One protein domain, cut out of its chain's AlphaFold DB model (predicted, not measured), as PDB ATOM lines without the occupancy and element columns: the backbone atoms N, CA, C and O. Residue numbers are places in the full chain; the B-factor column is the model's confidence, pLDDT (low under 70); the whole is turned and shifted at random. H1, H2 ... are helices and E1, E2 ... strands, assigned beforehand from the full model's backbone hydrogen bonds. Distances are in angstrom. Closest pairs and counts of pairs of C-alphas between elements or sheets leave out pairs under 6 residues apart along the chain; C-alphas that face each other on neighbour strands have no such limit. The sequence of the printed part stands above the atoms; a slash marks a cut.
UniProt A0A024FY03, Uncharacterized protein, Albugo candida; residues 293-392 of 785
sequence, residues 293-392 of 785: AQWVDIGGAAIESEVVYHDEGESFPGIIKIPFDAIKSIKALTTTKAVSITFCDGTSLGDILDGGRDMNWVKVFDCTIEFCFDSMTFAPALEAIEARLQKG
ATOM      1  N   ALA A 293      21.012  22.952   6.275       91.12
ATOM      2  CA  ALA A 293      19.791  22.278   6.678       91.12
ATOM      3  C   ALA A 293      19.612  21.058   5.781       91.12
ATOM      4  O   ALA A 293      19.886  21.136   4.584       91.12
ATOM      5  N   GLN A 294      19.169  19.944   6.356       91.75
ATOM      6  CA  GLN A 294      18.964  18.706   5.600       91.75
ATOM      7  C   GLN A 294      17.486  18.443   5.308       91.75
ATOM      8  O   GLN A 294      17.163  17.835   4.293       91.75
ATOM      9  N   TRP A 295      16.590  18.902   6.182       95.00
ATOM     10  CA  TRP A 295      15.164  18.608   6.110       95.00
ATOM     11  C   TRP A 295      14.343  19.861   6.387       95.00
ATOM     12  O   TRP A 295      14.723  20.686   7.222       95.00
ATOM     13  N   VAL A 296      13.206  19.967   5.712       96.12
ATOM     14  CA  VAL A 296      12.102  20.845   6.096       96.12
ATOM     15  C   VAL A 296      10.885  19.994   6.403       96.12
ATOM     16  O   VAL A 296      10.562  19.067   5.661       96.12
ATOM     17  N   ASP A 297      10.215  20.331   7.490       95.88
ATOM     18  CA  ASP A 297       9.037  19.657   7.998       95.88
ATOM     19  C   ASP A 297       7.841  20.605   7.871       95.88
ATOM     20  O   ASP A 297       7.747  21.632   8.540       95.88
ATOM     21  N   ILE A 298       6.929  20.286   6.957       94.88
ATOM     22  CA  ILE A 298       5.715  21.062   6.706       94.88
ATOM     23  C   ILE A 298       4.602  20.450   7.549       94.88
ATOM     24  O   ILE A 298       3.948  19.477   7.154       94.88
ATOM     25  N   GLY A 299       4.425  21.012   8.740       91.19
ATOM     26  CA  GLY A 299       3.439  20.579   9.714       91.19
ATOM     27  C   GLY A 299       2.033  21.104   9.435       91.19
ATOM     28  O   GLY A 299       1.714  21.640   8.371       91.19
ATOM     29  N   GLY A 300       1.159  20.938  10.425       84.62
ATOM     30  CA  GLY A 300      -0.191  21.489  10.415       84.62
ATOM     31  C   GLY A 300      -0.292  22.945  10.848       84.62
ATOM     32  O   GLY A 300      -1.255  23.601  10.462       84.62
ATOM     33  N   ALA A 301       0.681  23.433  11.618       80.94
ATOM     34  CA  ALA A 301       0.649  24.763  12.220       80.94
ATOM     35  C   ALA A 301       1.839  25.655  11.821       80.94
ATOM     36  O   ALA A 301       1.681  26.875  11.743       80.94
ATOM     37  N   ALA A 302       2.989  25.054  11.515       89.69
ATOM     38  CA  ALA A 302       4.209  25.756  11.143       89.69
ATOM     39  C   ALA A 302       5.043  24.952  10.130       89.69
ATOM     40  O   ALA A 302       4.818  23.755   9.919       89.69
ATOM     41  N   ILE A 303       6.006  25.635   9.516       93.75
ATOM     42  CA  ILE A 303       7.117  25.045   8.767       93.75
ATOM     43  C   ILE A 303       8.330  25.021   9.694       93.75
ATOM     44  O   ILE A 303       8.715  26.062  10.224       93.75
ATOM     45  N   GLU A 304       8.939  23.854   9.870       93.81
ATOM     46  CA  GLU A 304      10.044  23.642  10.804       93.81
ATOM     47  C   GLU A 304      11.295  23.145  10.071       93.81
ATOM     48  O   GLU A 304      11.208  22.379   9.110       93.81
ATOM     49  N   SER A 305      12.485  23.575  10.491       94.00
ATOM     50  CA  SER A 305      13.744  23.055   9.949       94.00
ATOM     51  C   SER A 305      14.878  23.186  10.958       94.00
ATOM     52  O   SER A 305      15.133  24.267  11.485       94.00
ATOM     53  N   GLU A 306      15.590  22.086  11.210       91.44
ATOM     54  CA  GLU A 306      16.855  22.136  11.944       91.44
ATOM     55  C   GLU A 306      17.940  22.740  11.054       91.44
ATOM     56  O   GLU A 306      18.233  22.226   9.968       91.44
ATOM     57  N   VAL A 307      18.573  23.802  11.543       90.38
ATOM     58  CA  VAL A 307      19.607  24.529  10.816       90.38
ATOM     59  C   VAL A 307      20.893  24.644  11.616       90.38
ATOM     60  O   VAL A 307      20.900  24.663  12.844       90.38
ATOM     61  N   VAL A 308      22.007  24.746  10.901       88.19
ATOM     62  CA  VAL A 308      23.290  25.175  11.453       88.19
ATOM     63  C   VAL A 308      23.675  26.474  10.762       88.19
ATOM     64  O   VAL A 308      23.992  26.482   9.565       88.19
ATOM     65  N   TYR A 309      23.622  27.569  11.518       83.44
ATOM     66  CA  TYR A 309      24.055  28.886  11.064       83.44
ATOM     67  C   TYR A 309      25.477  29.173  11.547       83.44
ATOM     68  O   TYR A 309      25.984  28.514  12.455       83.44
ATOM     69  N   HIS A 310      26.140  30.118  10.882       79.62
ATOM     70  CA  HIS A 310      27.476  30.563  11.263       79.62
ATOM     71  C   HIS A 310      27.400  32.026  11.678       79.62
ATOM     72  O   HIS A 310      26.874  32.835  10.911       79.62
ATOM     73  N   ASP A 311      27.932  32.344  12.852       73.75
ATOM     74  CA  ASP A 311      28.136  33.720  13.300       73.75
ATOM     75  C   ASP A 311      29.550  33.861  13.868       73.75
ATOM     76  O   ASP A 311      30.059  32.938  14.496       73.75
ATOM     77  N   GLU A 312      30.225  34.960  13.536       75.44
ATOM     78  CA  GLU A 312      31.605  35.279  13.961       75.44
ATOM     79  C   GLU A 312      32.654  34.143  13.819       75.44
ATOM     80  O   GLU A 312      33.696  34.143  14.469       75.44
ATOM     81  N   GLY A 313      32.429  33.187  12.907       75.50
ATOM     82  CA  GLY A 313      33.322  32.040  12.676       75.50
ATOM     83  C   GLY A 313      32.992  30.786  13.494       75.50
ATOM     84  O   GLY A 313      33.642  29.756  13.305       75.50
ATOM     85  N   GLU A 314      31.960  30.831  14.333       79.56
ATOM     86  CA  GLU A 314      31.424  29.692  15.074       79.56
ATOM     87  C   GLU A 314      30.164  29.130  14.403       79.56
ATOM     88  O   GLU A 314      29.444  29.828  13.687       79.56
ATOM     89  N   SER A 315      29.914  27.831  14.587       82.50
ATOM     90  CA  SER A 315      28.718  27.152  14.077       82.50
ATOM     91  C   SER A 315      27.738  26.904  15.213       82.50
ATOM     92  O   SER A 315      28.070  26.213  16.177       82.50
ATOM     93  N   PHE A 316      26.506  27.372  15.047       81.69
ATOM     94  CA  PHE A 316      25.462  27.248  16.053       81.69
ATOM     95  C   PHE A 316      24.283  26.431  15.519       81.69
ATOM     96  O   PHE A 316      23.801  26.693  14.411       81.69
ATOM     97  N   PRO A 317      23.804  25.428  16.276       85.19
ATOM     98  CA  PRO A 317      22.558  24.754  15.956       85.19
ATOM     99  C   PRO A 317      21.370  25.666  16.291       85.19
ATOM    100  O   PRO A 317      21.369  26.351  17.311       85.19
ATOM    101  N   GLY A 318      20.343  25.630  15.454       85.19
ATOM    102  CA  GLY A 318      19.074  26.304  15.688       85.19
ATOM    103  C   GLY A 318      17.919  25.562  15.029       85.19
ATOM    104  O   GLY A 318      18.120  24.625  14.251       85.19
ATOM    105  N   ILE A 319      16.703  25.984  15.343       87.38
ATOM    106  CA  ILE A 319      15.482  25.481  14.720       87.38
ATOM    107  C   ILE A 319      14.742  26.680  14.149       87.38
ATOM    108  O   ILE A 319      14.380  27.601  14.874       87.38
ATOM    109  N   ILE A 320      14.521  26.666  12.840       89.88
ATOM    110  CA  ILE A 320      13.599  27.597  12.206       89.88
ATOM    111  C   ILE A 320      12.189  27.074  12.442       89.88
ATOM    112  O   ILE A 320      11.910  25.935  12.074       89.88
ATOM    113  N   LYS A 321      11.312  27.905  12.997       89.38
ATOM    114  CA  LYS A 321       9.873  27.665  13.124       89.38
ATOM    115  C   LYS A 321       9.138  28.847  12.506       89.38
ATOM    116  O   LYS A 321       9.199  29.960  13.013       89.38
ATOM    117  N   ILE A 322       8.462  28.620  11.385       90.00
ATOM    118  CA  ILE A 322       7.690  29.647  10.677       90.00
ATOM    119  C   ILE A 322       6.203  29.303  10.797       90.00
ATOM    120  O   ILE A 322       5.729  28.419  10.075       90.00
ATOM    121  N   PRO A 323       5.447  29.991  11.669       86.12
ATOM    122  CA  PRO A 323       3.995  29.876  11.715       86.12
ATOM    123  C   PRO A 323       3.365  30.299  10.383       86.12
ATOM    124  O   PRO A 323       3.793  31.280   9.773       86.12
ATOM    125  N   PHE A 324       2.326  29.595   9.925       87.25
ATOM    126  CA  PHE A 324       1.694  29.916   8.634       87.25
ATOM    127  C   PHE A 324       1.051  31.310   8.583       87.25
ATOM    128  O   PHE A 324       0.942  31.885   7.507       87.25
ATOM    129  N   ASP A 325       0.641  31.872   9.717       83.19
ATOM    130  CA  ASP A 325       0.081  33.224   9.815       83.19
ATOM    131  C   ASP A 325       1.138  34.335   9.861       83.19
ATOM    132  O   ASP A 325       0.817  35.496   9.612       83.19
ATOM    133  N   ALA A 326       2.400  33.988  10.121       86.50
ATOM    134  CA  ALA A 326       3.525  34.907   9.969       86.50
ATOM    135  C   ALA A 326       3.948  35.070   8.495       86.50
ATOM    136  O   ALA A 326       4.780  35.921   8.183       86.50
ATOM    137  N   ILE A 327       3.397  34.262   7.579       90.81
ATOM    138  CA  ILE A 327       3.722  34.288   6.151       90.81
ATOM    139  C   ILE A 327       2.832  35.306   5.431       90.81
ATOM    140  O   ILE A 327       1.630  35.108   5.274       90.81
ATOM    141  N   LYS A 328       3.449  36.367   4.907       90.62
ATOM    142  CA  LYS A 328       2.792  37.382   4.069       90.62
ATOM    143  C   LYS A 328       2.589  36.892   2.643       90.62
ATOM    144  O   LYS A 328       1.535  37.096   2.049       90.62
ATOM    145  N   SER A 329       3.618  36.271   2.073       91.69
ATOM    146  CA  SER A 329       3.566  35.732   0.716       91.69
ATOM    147  C   SER A 329       4.620  34.659   0.501       91.69
ATOM    148  O   SER A 329       5.702  34.716   1.085       91.69
ATOM    149  N   ILE A 330       4.330  33.739  -0.415       95.00
ATOM    150  CA  ILE A 330       5.297  32.770  -0.926       95.00
ATOM    151  C   ILE A 330       5.582  33.036  -2.404       95.00
ATOM    152  O   ILE A 330       4.705  33.461  -3.157       95.00
ATOM    153  N   LYS A 331       6.815  32.778  -2.832       94.38
ATOM    154  CA  LYS A 331       7.237  32.878  -4.228       94.38
ATOM    155  C   LYS A 331       8.044  31.649  -4.620       94.38
ATOM    156  O   LYS A 331       9.107  31.377  -4.065       94.38
ATOM    157  N   ALA A 332       7.563  30.939  -5.634       94.12
ATOM    158  CA  ALA A 332       8.283  29.835  -6.247       94.12
ATOM    159  C   ALA A 332       9.394  30.364  -7.172       94.12
ATOM    160  O   ALA A 332       9.134  31.049  -8.163       94.12
ATOM    161  N   LEU A 333      10.647  30.030  -6.869       91.25
ATOM    162  CA  LEU A 333      11.812  30.344  -7.693       91.25
ATOM    163  C   LEU A 333      12.190  29.101  -8.509       91.25
ATOM    164  O   LEU A 333      13.028  28.289  -8.120       91.25
ATOM    165  N   THR A 334      11.538  28.932  -9.659       86.56
ATOM    166  CA  THR A 334      11.634  27.715 -10.490       86.56
ATOM    167  C   THR A 334      13.028  27.451 -11.061       86.56
ATOM    168  O   THR A 334      13.356  26.291 -11.335       86.56
ATOM    169  N   THR A 335      13.843  28.498 -11.227       86.31
ATOM    170  CA  THR A 335      15.229  28.430 -11.718       86.31
ATOM    171  C   THR A 335      16.185  27.883 -10.664       86.31
ATOM    172  O   THR A 335      17.016  27.037 -10.979       86.31
ATOM    173  N   THR A 336      16.046  28.318  -9.410       86.31
ATOM    174  CA  THR A 336      16.880  27.875  -8.283       86.31
ATOM    175  C   THR A 336      16.279  26.707  -7.509       86.31
ATOM    176  O   THR A 336      16.938  26.175  -6.622       86.31
ATOM    177  N   LYS A 337      15.055  26.279  -7.857       92.88
ATOM    178  CA  LYS A 337      14.283  25.266  -7.117       92.88
ATOM    179  C   LYS A 337      14.140  25.645  -5.643       92.88
ATOM    180  O   LYS A 337      14.331  24.815  -4.761       92.88
ATOM    181  N   ALA A 338      13.827  26.912  -5.387       93.75
ATOM    182  CA  ALA A 338      13.652  27.428  -4.038       93.75
ATOM    183  C   ALA A 338      12.229  27.938  -3.812       93.75
ATOM    184  O   ALA A 338      11.618  28.517  -4.713       93.75
ATOM    185  N   VAL A 339      11.707  27.736  -2.605       96.19
ATOM    186  CA  VAL A 339      10.472  28.376  -2.141       96.19
ATOM    187  C   VAL A 339      10.871  29.526  -1.231       96.19
ATOM    188  O   VAL A 339      11.481  29.316  -0.187       96.19
ATOM    189  N   SER A 340      10.562  30.741  -1.668       95.06
ATOM    190  CA  SER A 340      10.875  31.981  -0.968       95.06
ATOM    191  C   SER A 340       9.673  32.416  -0.136       95.06
ATOM    192  O   SER A 340       8.570  32.527  -0.667       95.06
ATOM    193  N   ILE A 341       9.878  32.630   1.159       95.00
ATOM    194  CA  ILE A 341       8.859  33.010   2.138       95.00
ATOM    195  C   ILE A 341       9.157  34.418   2.631       95.00
ATOM    196  O   ILE A 341      10.219  34.670   3.197       95.00
ATOM    197  N   THR A 342       8.201  35.319   2.435       91.12
ATOM    198  CA  THR A 342       8.231  36.688   2.956       91.12
ATOM    199  C   THR A 342       7.308  36.784   4.162       91.12
ATOM    200  O   THR A 342       6.162  36.334   4.095       91.12
ATOM    201  N   PHE A 343       7.795  37.381   5.248       90.00
ATOM    202  CA  PHE A 343       7.040  37.511   6.494       90.00
ATOM    203  C   PHE A 343       6.149  38.752   6.539       90.00
ATOM    204  O   PHE A 343       6.308  39.685   5.745       90.00
ATOM    205  N   CYS A 344       5.191  38.740   7.465       86.75
ATOM    206  CA  CYS A 344       4.390  39.902   7.834       86.75
ATOM    207  C   CYS A 344       5.266  41.019   8.424       86.75
ATOM    208  O   CYS A 344       6.322  40.769   9.010       86.75
ATOM    209  N   ASP A 345       4.817  42.266   8.268       81.12
ATOM    210  CA  ASP A 345       5.547  43.431   8.766       81.12
ATOM    211  C   ASP A 345       5.672  43.335  10.301       81.12
ATOM    212  O   ASP A 345       4.677  43.130  10.999       81.12
ATOM    213  N   GLY A 346       6.891  43.474  10.828       76.00
ATOM    214  CA  GLY A 346       7.174  43.392  12.267       76.00
ATOM    215  C   GLY A 346       7.606  42.017  12.794       76.00
ATOM    216  O   GLY A 346       8.011  41.942  13.949       76.00
ATOM    217  N   THR A 347       7.601  40.952  11.981       80.88
ATOM    218  CA  THR A 347       8.222  39.669  12.362       80.88
ATOM    219  C   THR A 347       9.747  39.775  12.261       80.88
ATOM    220  O   THR A 347      10.293  40.030  11.183       80.88
ATOM    221  N   SER A 348      10.446  39.588  13.380       80.81
ATOM    222  CA  SER A 348      11.909  39.546  13.420       80.81
ATOM    223  C   SER A 348      12.437  38.139  13.137       80.81
ATOM    224  O   SER A 348      11.740  37.140  13.316       80.81
ATOM    225  N   LEU A 349      13.709  38.029  12.746       79.88
ATOM    226  CA  LEU A 349      14.358  36.726  12.602       79.88
ATOM    227  C   LEU A 349      14.457  35.986  13.942       79.88
ATOM    228  O   LEU A 349      14.402  34.761  13.972       79.88
ATOM    229  N   GLY A 350      14.569  36.731  15.045       76.62
ATOM    230  CA  GLY A 350      14.553  36.175  16.395       76.62
ATOM    231  C   GLY A 350      13.217  35.549  16.802       76.62
ATOM    232  O   GLY A 350      13.219  34.729  17.710       76.62
ATOM    233  N   ASP A 351      12.109  35.893  16.134       75.06
ATOM    234  CA  ASP A 351      10.789  35.298  16.401       75.06
ATOM    235  C   ASP A 351      10.605  33.933  15.721       75.06
ATOM    236  O   ASP A 351       9.694  33.191  16.075       75.06
ATOM    237  N   ILE A 352      11.446  33.611  14.731       81.25
ATOM    238  CA  ILE A 352      11.347  32.373  13.945       81.25
ATOM    239  C   ILE A 352      12.580  31.473  14.052       81.25
ATOM    240  O   ILE A 352      12.538  30.353  13.552       81.25
ATOM    241  N   LEU A 353      13.687  31.939  14.637       81.94
ATOM    242  CA  LEU A 353      14.919  31.166  14.811       81.94
ATOM    243  C   LEU A 353      15.176  30.894  16.299       81.94
ATOM    244  O   LEU A 353      15.782  31.706  17.003       81.94
ATOM    245  N   ASP A 354      14.787  29.704  16.747       73.12
ATOM    246  CA  ASP A 354      15.060  29.214  18.096       73.12
ATOM    247  C   ASP A 354      16.497  28.688  18.215       73.12
ATOM    248  O   ASP A 354      17.036  28.069  17.295       73.12
ATOM    249  N   GLY A 355      17.140  28.919  19.363       59.94
ATOM    250  CA  GLY A 355      18.543  28.534  19.603       59.94
ATOM    251  C   GLY A 355      19.576  29.595  19.195       59.94
ATOM    252  O   GLY A 355      20.780  29.392  19.363       59.94
ATOM    253  N   GLY A 356      19.117  30.760  18.727       51.28
ATOM    254  CA  GLY A 356      19.904  31.984  18.580       51.28
ATOM    255  C   GLY A 356      20.407  32.519  19.921       51.28
ATOM    256  O   GLY A 356      19.720  33.337  20.539       51.28
ATOM    257  N   ARG A 357      21.591  32.091  20.389       45.53
ATOM    258  CA  ARG A 357      22.249  32.724  21.554       45.53
ATOM    259  C   ARG A 357      22.556  34.206  21.300       45.53
ATOM    260  O   ARG A 357      22.690  34.962  22.259       45.53
ATOM    261  N   ASP A 358      22.581  34.632  20.039       50.94
ATOM    262  CA  ASP A 358      22.971  35.986  19.669       50.94
ATOM    263  C   ASP A 358      21.858  37.025  19.793       50.94
ATOM    264  O   ASP A 358      20.746  36.892  19.275       50.94
ATOM    265  N   MET A 359      22.226  38.136  20.436       52.09
ATOM    266  CA  MET A 359      21.433  39.357  20.614       52.09
ATOM    267  C   MET A 359      21.072  40.058  19.291       52.09
ATOM    268  O   MET A 359      20.295  41.014  19.286       52.09
ATOM    269  N   ASN A 360      21.634  39.606  18.167       61.22
ATOM    270  CA  ASN A 360      21.554  40.313  16.895       61.22
ATOM    271  C   ASN A 360      20.247  40.042  16.144       61.22
ATOM    272  O   ASN A 360      19.709  40.970  15.549       61.22
ATOM    273  N   TRP A 361      19.685  38.830  16.214       71.00
ATOM    274  CA  TRP A 361      18.578  38.406  15.341       71.00
ATOM    275  C   TRP A 361      17.221  39.042  15.665       71.00
ATOM    276  O   TRP A 361      16.414  39.257  14.763       71.00
ATOM    277  N   VAL A 362      16.992  39.425  16.924       67.75
ATOM    278  CA  VAL A 362      15.749  40.088  17.382       67.75
ATOM    279  C   VAL A 362      15.553  41.460  16.718       67.75
ATOM    280  O   VAL A 362      14.438  41.953  16.603       67.75
ATOM    281  N   LYS A 363      16.639  42.085  16.245       71.62
ATOM    282  CA  LYS A 363      16.604  43.381  15.544       71.62
ATOM    283  C   LYS A 363      16.610  43.237  14.021       71.62
ATOM    284  O   LYS A 363      16.657  44.240  13.312       71.62
ATOM    285  N   VAL A 364      16.617  42.007  13.510       77.50
ATOM    286  CA  VAL A 364      16.681  41.730  12.076       77.50
ATOM    287  C   VAL A 364      15.258  41.540  11.561       77.50
ATOM    288  O   VAL A 364      14.690  40.458  11.665       77.50
ATOM    289  N   PHE A 365      14.694  42.605  10.999       82.31
ATOM    290  CA  PHE A 365      13.373  42.614  10.362       82.31
ATOM    291  C   PHE A 365      13.484  42.484   8.841       82.31
ATOM    292  O   PHE A 365      14.590  42.456   8.289       82.31
ATOM    293  N   ASP A 366      12.332  42.386   8.176       82.00
ATOM    294  CA  ASP A 366      12.201  42.341   6.714       82.00
ATOM    295  C   ASP A 366      13.048  41.238   6.065       82.00
ATOM    296  O   ASP A 366      13.743  41.426   5.059       82.00
ATOM    297  N   CYS A 367      13.019  40.063   6.694       84.50
ATOM    298  CA  CYS A 367      13.708  38.884   6.201       84.50
ATOM    299  C   CYS A 367      12.847  38.113   5.204       84.50
ATOM    300  O   CYS A 367      11.622  38.065   5.284       84.50
ATOM    301  N   THR A 368      13.524  37.462   4.268       90.00
ATOM    302  CA  THR A 368      12.951  36.437   3.403       90.00
ATOM    303  C   THR A 368      13.732  35.148   3.614       90.00
ATOM    304  O   THR A 368      14.960  35.158   3.520       90.00
ATOM    305  N   ILE A 369      13.033  34.048   3.889       93.56
ATOM    306  CA  ILE A 369      13.636  32.717   4.016       93.56
ATOM    307  C   ILE A 369      13.387  31.931   2.737       93.56
ATOM    308  O   ILE A 369      12.251  31.781   2.300       93.56
ATOM    309  N   GLU A 370      14.449  31.422   2.130       94.88
ATOM    310  CA  GLU A 370      14.388  30.574   0.947       94.88
ATOM    311  C   GLU A 370      14.778  29.145   1.314       94.88
ATOM    312  O   GLU A 370      15.935  28.858   1.632       94.88
ATOM    313  N   PHE A 371      13.812  28.235   1.229       96.62
ATOM    314  CA  PHE A 371      14.053  26.800   1.315       96.62
ATOM    315  C   PHE A 371      14.467  26.295  -0.061       96.62
ATOM    316  O   PHE A 371      13.686  26.385  -1.012       96.62
ATOM    317  N   CYS A 372      15.698  25.804  -0.192       95.38
ATOM    318  CA  CYS A 372      16.239  25.363  -1.472       95.38
ATOM    319  C   CYS A 372      16.212  23.840  -1.575       95.38
ATOM    320  O   CYS A 372      16.789  23.128  -0.751       95.38
ATOM    321  N   PHE A 373      15.586  23.349  -2.636       95.44
ATOM    322  CA  PHE A 373      15.295  21.941  -2.849       95.44
ATOM    323  C   PHE A 373      16.130  21.354  -3.992       95.44
ATOM    324  O   PHE A 373      16.812  22.046  -4.767       95.44
ATOM    325  N   ASP A 374      16.085  20.033  -4.118       92.50
ATOM    326  CA  ASP A 374      16.455  19.384  -5.365       92.50
ATOM    327  C   ASP A 374      15.295  19.428  -6.377       92.50
ATOM    328  O   ASP A 374      14.200  19.921  -6.105       92.50
ATOM    329  N   SER A 375      15.556  18.966  -7.600       88.06
ATOM    330  CA  SER A 375      14.554  19.006  -8.667       88.06
ATOM    331  C   SER A 375      13.353  18.089  -8.411       88.06
ATOM    332  O   SER A 375      12.285  18.364  -8.949       88.06
ATOM    333  N   MET A 376      13.527  17.014  -7.636       91.25
ATOM    334  CA  MET A 376      12.505  16.002  -7.363       91.25
ATOM    335  C   MET A 376      11.627  16.395  -6.171       91.25
ATOM    336  O   MET A 376      10.427  16.133  -6.189       91.25
ATOM    337  N   THR A 377      12.197  17.051  -5.157       93.44
ATOM    338  CA  THR A 377      11.497  17.455  -3.931       93.44
ATOM    339  C   THR A 377      10.806  18.808  -4.052       93.44
ATOM    340  O   THR A 377       9.814  19.039  -3.365       93.44
ATOM    341  N   PHE A 378      11.258  19.679  -4.963       95.75
ATOM    342  CA  PHE A 378      10.736  21.042  -5.106       95.75
ATOM    343  C   PHE A 378       9.219  21.119  -5.336       95.75
ATOM    344  O   PHE A 378       8.531  21.836  -4.613       95.75
ATOM    345  N   ALA A 379       8.693  20.416  -6.344       94.31
ATOM    346  CA  ALA A 379       7.273  20.514  -6.688       94.31
ATOM    347  C   ALA A 379       6.358  19.933  -5.586       94.31
ATOM    348  O   ALA A 379       5.446  20.645  -5.167       94.31
ATOM    349  N   PRO A 380       6.632  18.732  -5.032       95.12
ATOM    350  CA  PRO A 380       5.873  18.206  -3.894       95.12
ATOM    351  C   PRO A 380       5.920  19.093  -2.641       95.12
ATOM    352  O   PRO A 380       4.916  19.225  -1.941       95.12
ATOM    353  N   ALA A 381       7.073  19.708  -2.348       95.06
ATOM    354  CA  ALA A 381       7.213  20.601  -1.201       95.06
ATOM    355  C   ALA A 381       6.409  21.895  -1.390       95.06
ATOM    356  O   ALA A 381       5.708  22.318  -0.473       95.06
ATOM    357  N   LEU A 382       6.462  22.498  -2.583       95.19
ATOM    358  CA  LEU A 382       5.668  23.683  -2.912       95.19
ATOM    359  C   LEU A 382       4.165  23.402  -2.785       95.19
ATOM    360  O   LEU A 382       3.469  24.153  -2.107       95.19
ATOM    361  N   GLU A 383       3.689  22.287  -3.348       94.44
ATOM    362  CA  GLU A 383       2.288  21.863  -3.241       94.44
ATOM    363  C   GLU A 383       1.866  21.676  -1.773       94.44
ATOM    364  O   GLU A 383       0.784  22.099  -1.363       94.44
ATOM    365  N   ALA A 384       2.735  21.084  -0.946       94.19
ATOM    366  CA  ALA A 384       2.472  20.918   0.478       94.19
ATOM    367  C   ALA A 384       2.346  22.261   1.221       94.19
ATOM    368  O   ALA A 384       1.447  22.396   2.052       94.19
ATOM    369  N   ILE A 385       3.197  23.252   0.923       94.12
ATOM    370  CA  ILE A 385       3.118  24.600   1.517       94.12
ATOM    371  C   ILE A 385       1.846  25.319   1.047       94.12
ATOM    372  O   ILE A 385       1.101  25.862   1.865       94.12
ATOM    373  N   GLU A 386       1.560  25.292  -0.254       92.56
ATOM    374  CA  GLU A 386       0.381  25.937  -0.842       92.56
ATOM    375  C   GLU A 386      -0.922  25.361  -0.279       92.56
ATOM    376  O   GLU A 386      -1.806  26.117   0.127       92.56
ATOM    377  N   ALA A 387      -1.019  24.036  -0.147       90.75
ATOM    378  CA  ALA A 387      -2.184  23.375   0.437       90.75
ATOM    379  C   ALA A 387      -2.445  23.795   1.896       90.75
ATOM    380  O   ALA A 387      -3.594  23.796   2.350       90.75
ATOM    381  N   ARG A 388      -1.395  24.152   2.650       88.31
ATOM    382  CA  ARG A 388      -1.520  24.648   4.029       88.31
ATOM    383  C   ARG A 388      -2.006  26.091   4.073       88.31
ATOM    384  O   ARG A 388      -2.888  26.395   4.872       88.31
ATOM    385  N   LEU A 389      -1.505  26.942   3.179       85.00
ATOM    386  CA  LEU A 389      -1.921  28.343   3.082       85.00
ATOM    387  C   LEU A 389      -3.351  28.495   2.536       85.00
ATOM    388  O   LEU A 389      -4.114  29.319   3.033       85.00
ATOM    389  N   GLN A 390      -3.764  27.658   1.579       76.69
ATOM    390  CA  GLN A 390      -5.117  27.689   1.001       76.69
ATOM    391  C   GLN A 390      -6.217  27.277   1.990       76.69
ATOM    392  O   GLN A 390      -7.354  27.731   1.878       76.69
ATOM    393  N   LYS A 391      -5.904  26.458   3.003       58.62
ATOM    394  CA  LYS A 391      -6.862  26.126   4.074       58.62
ATOM    395  C   LYS A 391      -7.176  27.317   5.000       58.62
ATOM    396  O   LYS A 391      -8.130  27.227   5.770       58.62
ATOM    397  N   GLY A 392      -6.412  28.413   4.916       47.84
ATOM    398  CA  GLY A 392      -6.482  29.586   5.794       47.84
ATOM    399  C   GLY A 392      -7.382  30.745   5.341       47.84
ATOM    400  O   GLY A 392      -7.531  31.700   6.096       47.84
TER     401      GLY A 392
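What this domain is: This is residues 293 to 392 of the 785 residues of an uncharacterized protein of Albugo candida (UniProt A0A024FY03). Two small antiparallel sheets, E1 E2 E3 and E4 E5 E6, stand with helix H1 at one end, where it packs on one face of E4 E5 E6 and reaches strand E1. The long hairpin of E2 and E3 points away from the helix, and the long loop of residues 344 to 366 folds back so that residues 353 to 354 pair with E3. The 100 printed residues run E1 E2 E3 E4 E5 E6 H1, in strand orders E1 - E2 - E3 and E4 - E5 - E6, class mixed. The whole is compact, radius of gyration of the C-alphas 13.6 A, and rounded, spanning 35 by 27 by 23 A.

How they stand to each other: E1, residues 295 to 298, E2, residues 302 to 311, and E3, residues 314 to 323, form a meander, each strand the antiparallel neighbour of the one before. E2 is the inner strand and bends by 60 degrees at residue 306. In the hairpin of E1 and E2, N 297 and O 304 are 2.8 A apart, within hydrogen-bond range; in that of E2 and E3, N 307 and O 318 are 2.9 A apart. Residues 319 to 320 of E3 pair antiparallel with residues 353 to 354. E4, residues 327 to 333, E5, residues 338 to 343, and E6, residues 367 to 373, form a second meander, twisted, with C-alphas up to 4.3 A off its best plane. Here N 331 and O 340 are 2.8 A apart, and N 341 and O 369 also 2.8 A. E3 and E4 meet only through their link. H1, residues 378 to 390, is on this second sheet, forming two layers, a helix on one face of a sheet. Its height over the sheet is 9.8 A, over E4 and E5, and on the local plane it runs along the strands, at 10 degrees to E5. Its closest C-alphas to E5 are those of Leu 382 and Val 339, 6.8 A apart. H1 is also on the first sheet; the C-alphas of Ile 385 and Ile 298 in E1 are the closest of those two elements, 6.8 A apart. In H1 every O i to N i+4 pair is within hydrogen-bond range.

Where its parts are: E1 begins at C-alpha 295, (15.164, 18.608, 6.110). E2 measures 25.3 A, E3 27.6 A, E6 19.3 A and H1 18.2 A from first to last C-alpha. H1 ends at C-alpha 390, (-5.117, 27.689, 1.001).

The domain as a whole: The two C-alphas farthest apart are those of Gly 313 and Lys 391, 41.5 A. The printed part has no cut. The link from E5 to E6, 23 residues, is long; the others are tight. Mean pLDDT of the printed part is 84.9; residues 355 to 360, 362 and 391 to 392 are under 70.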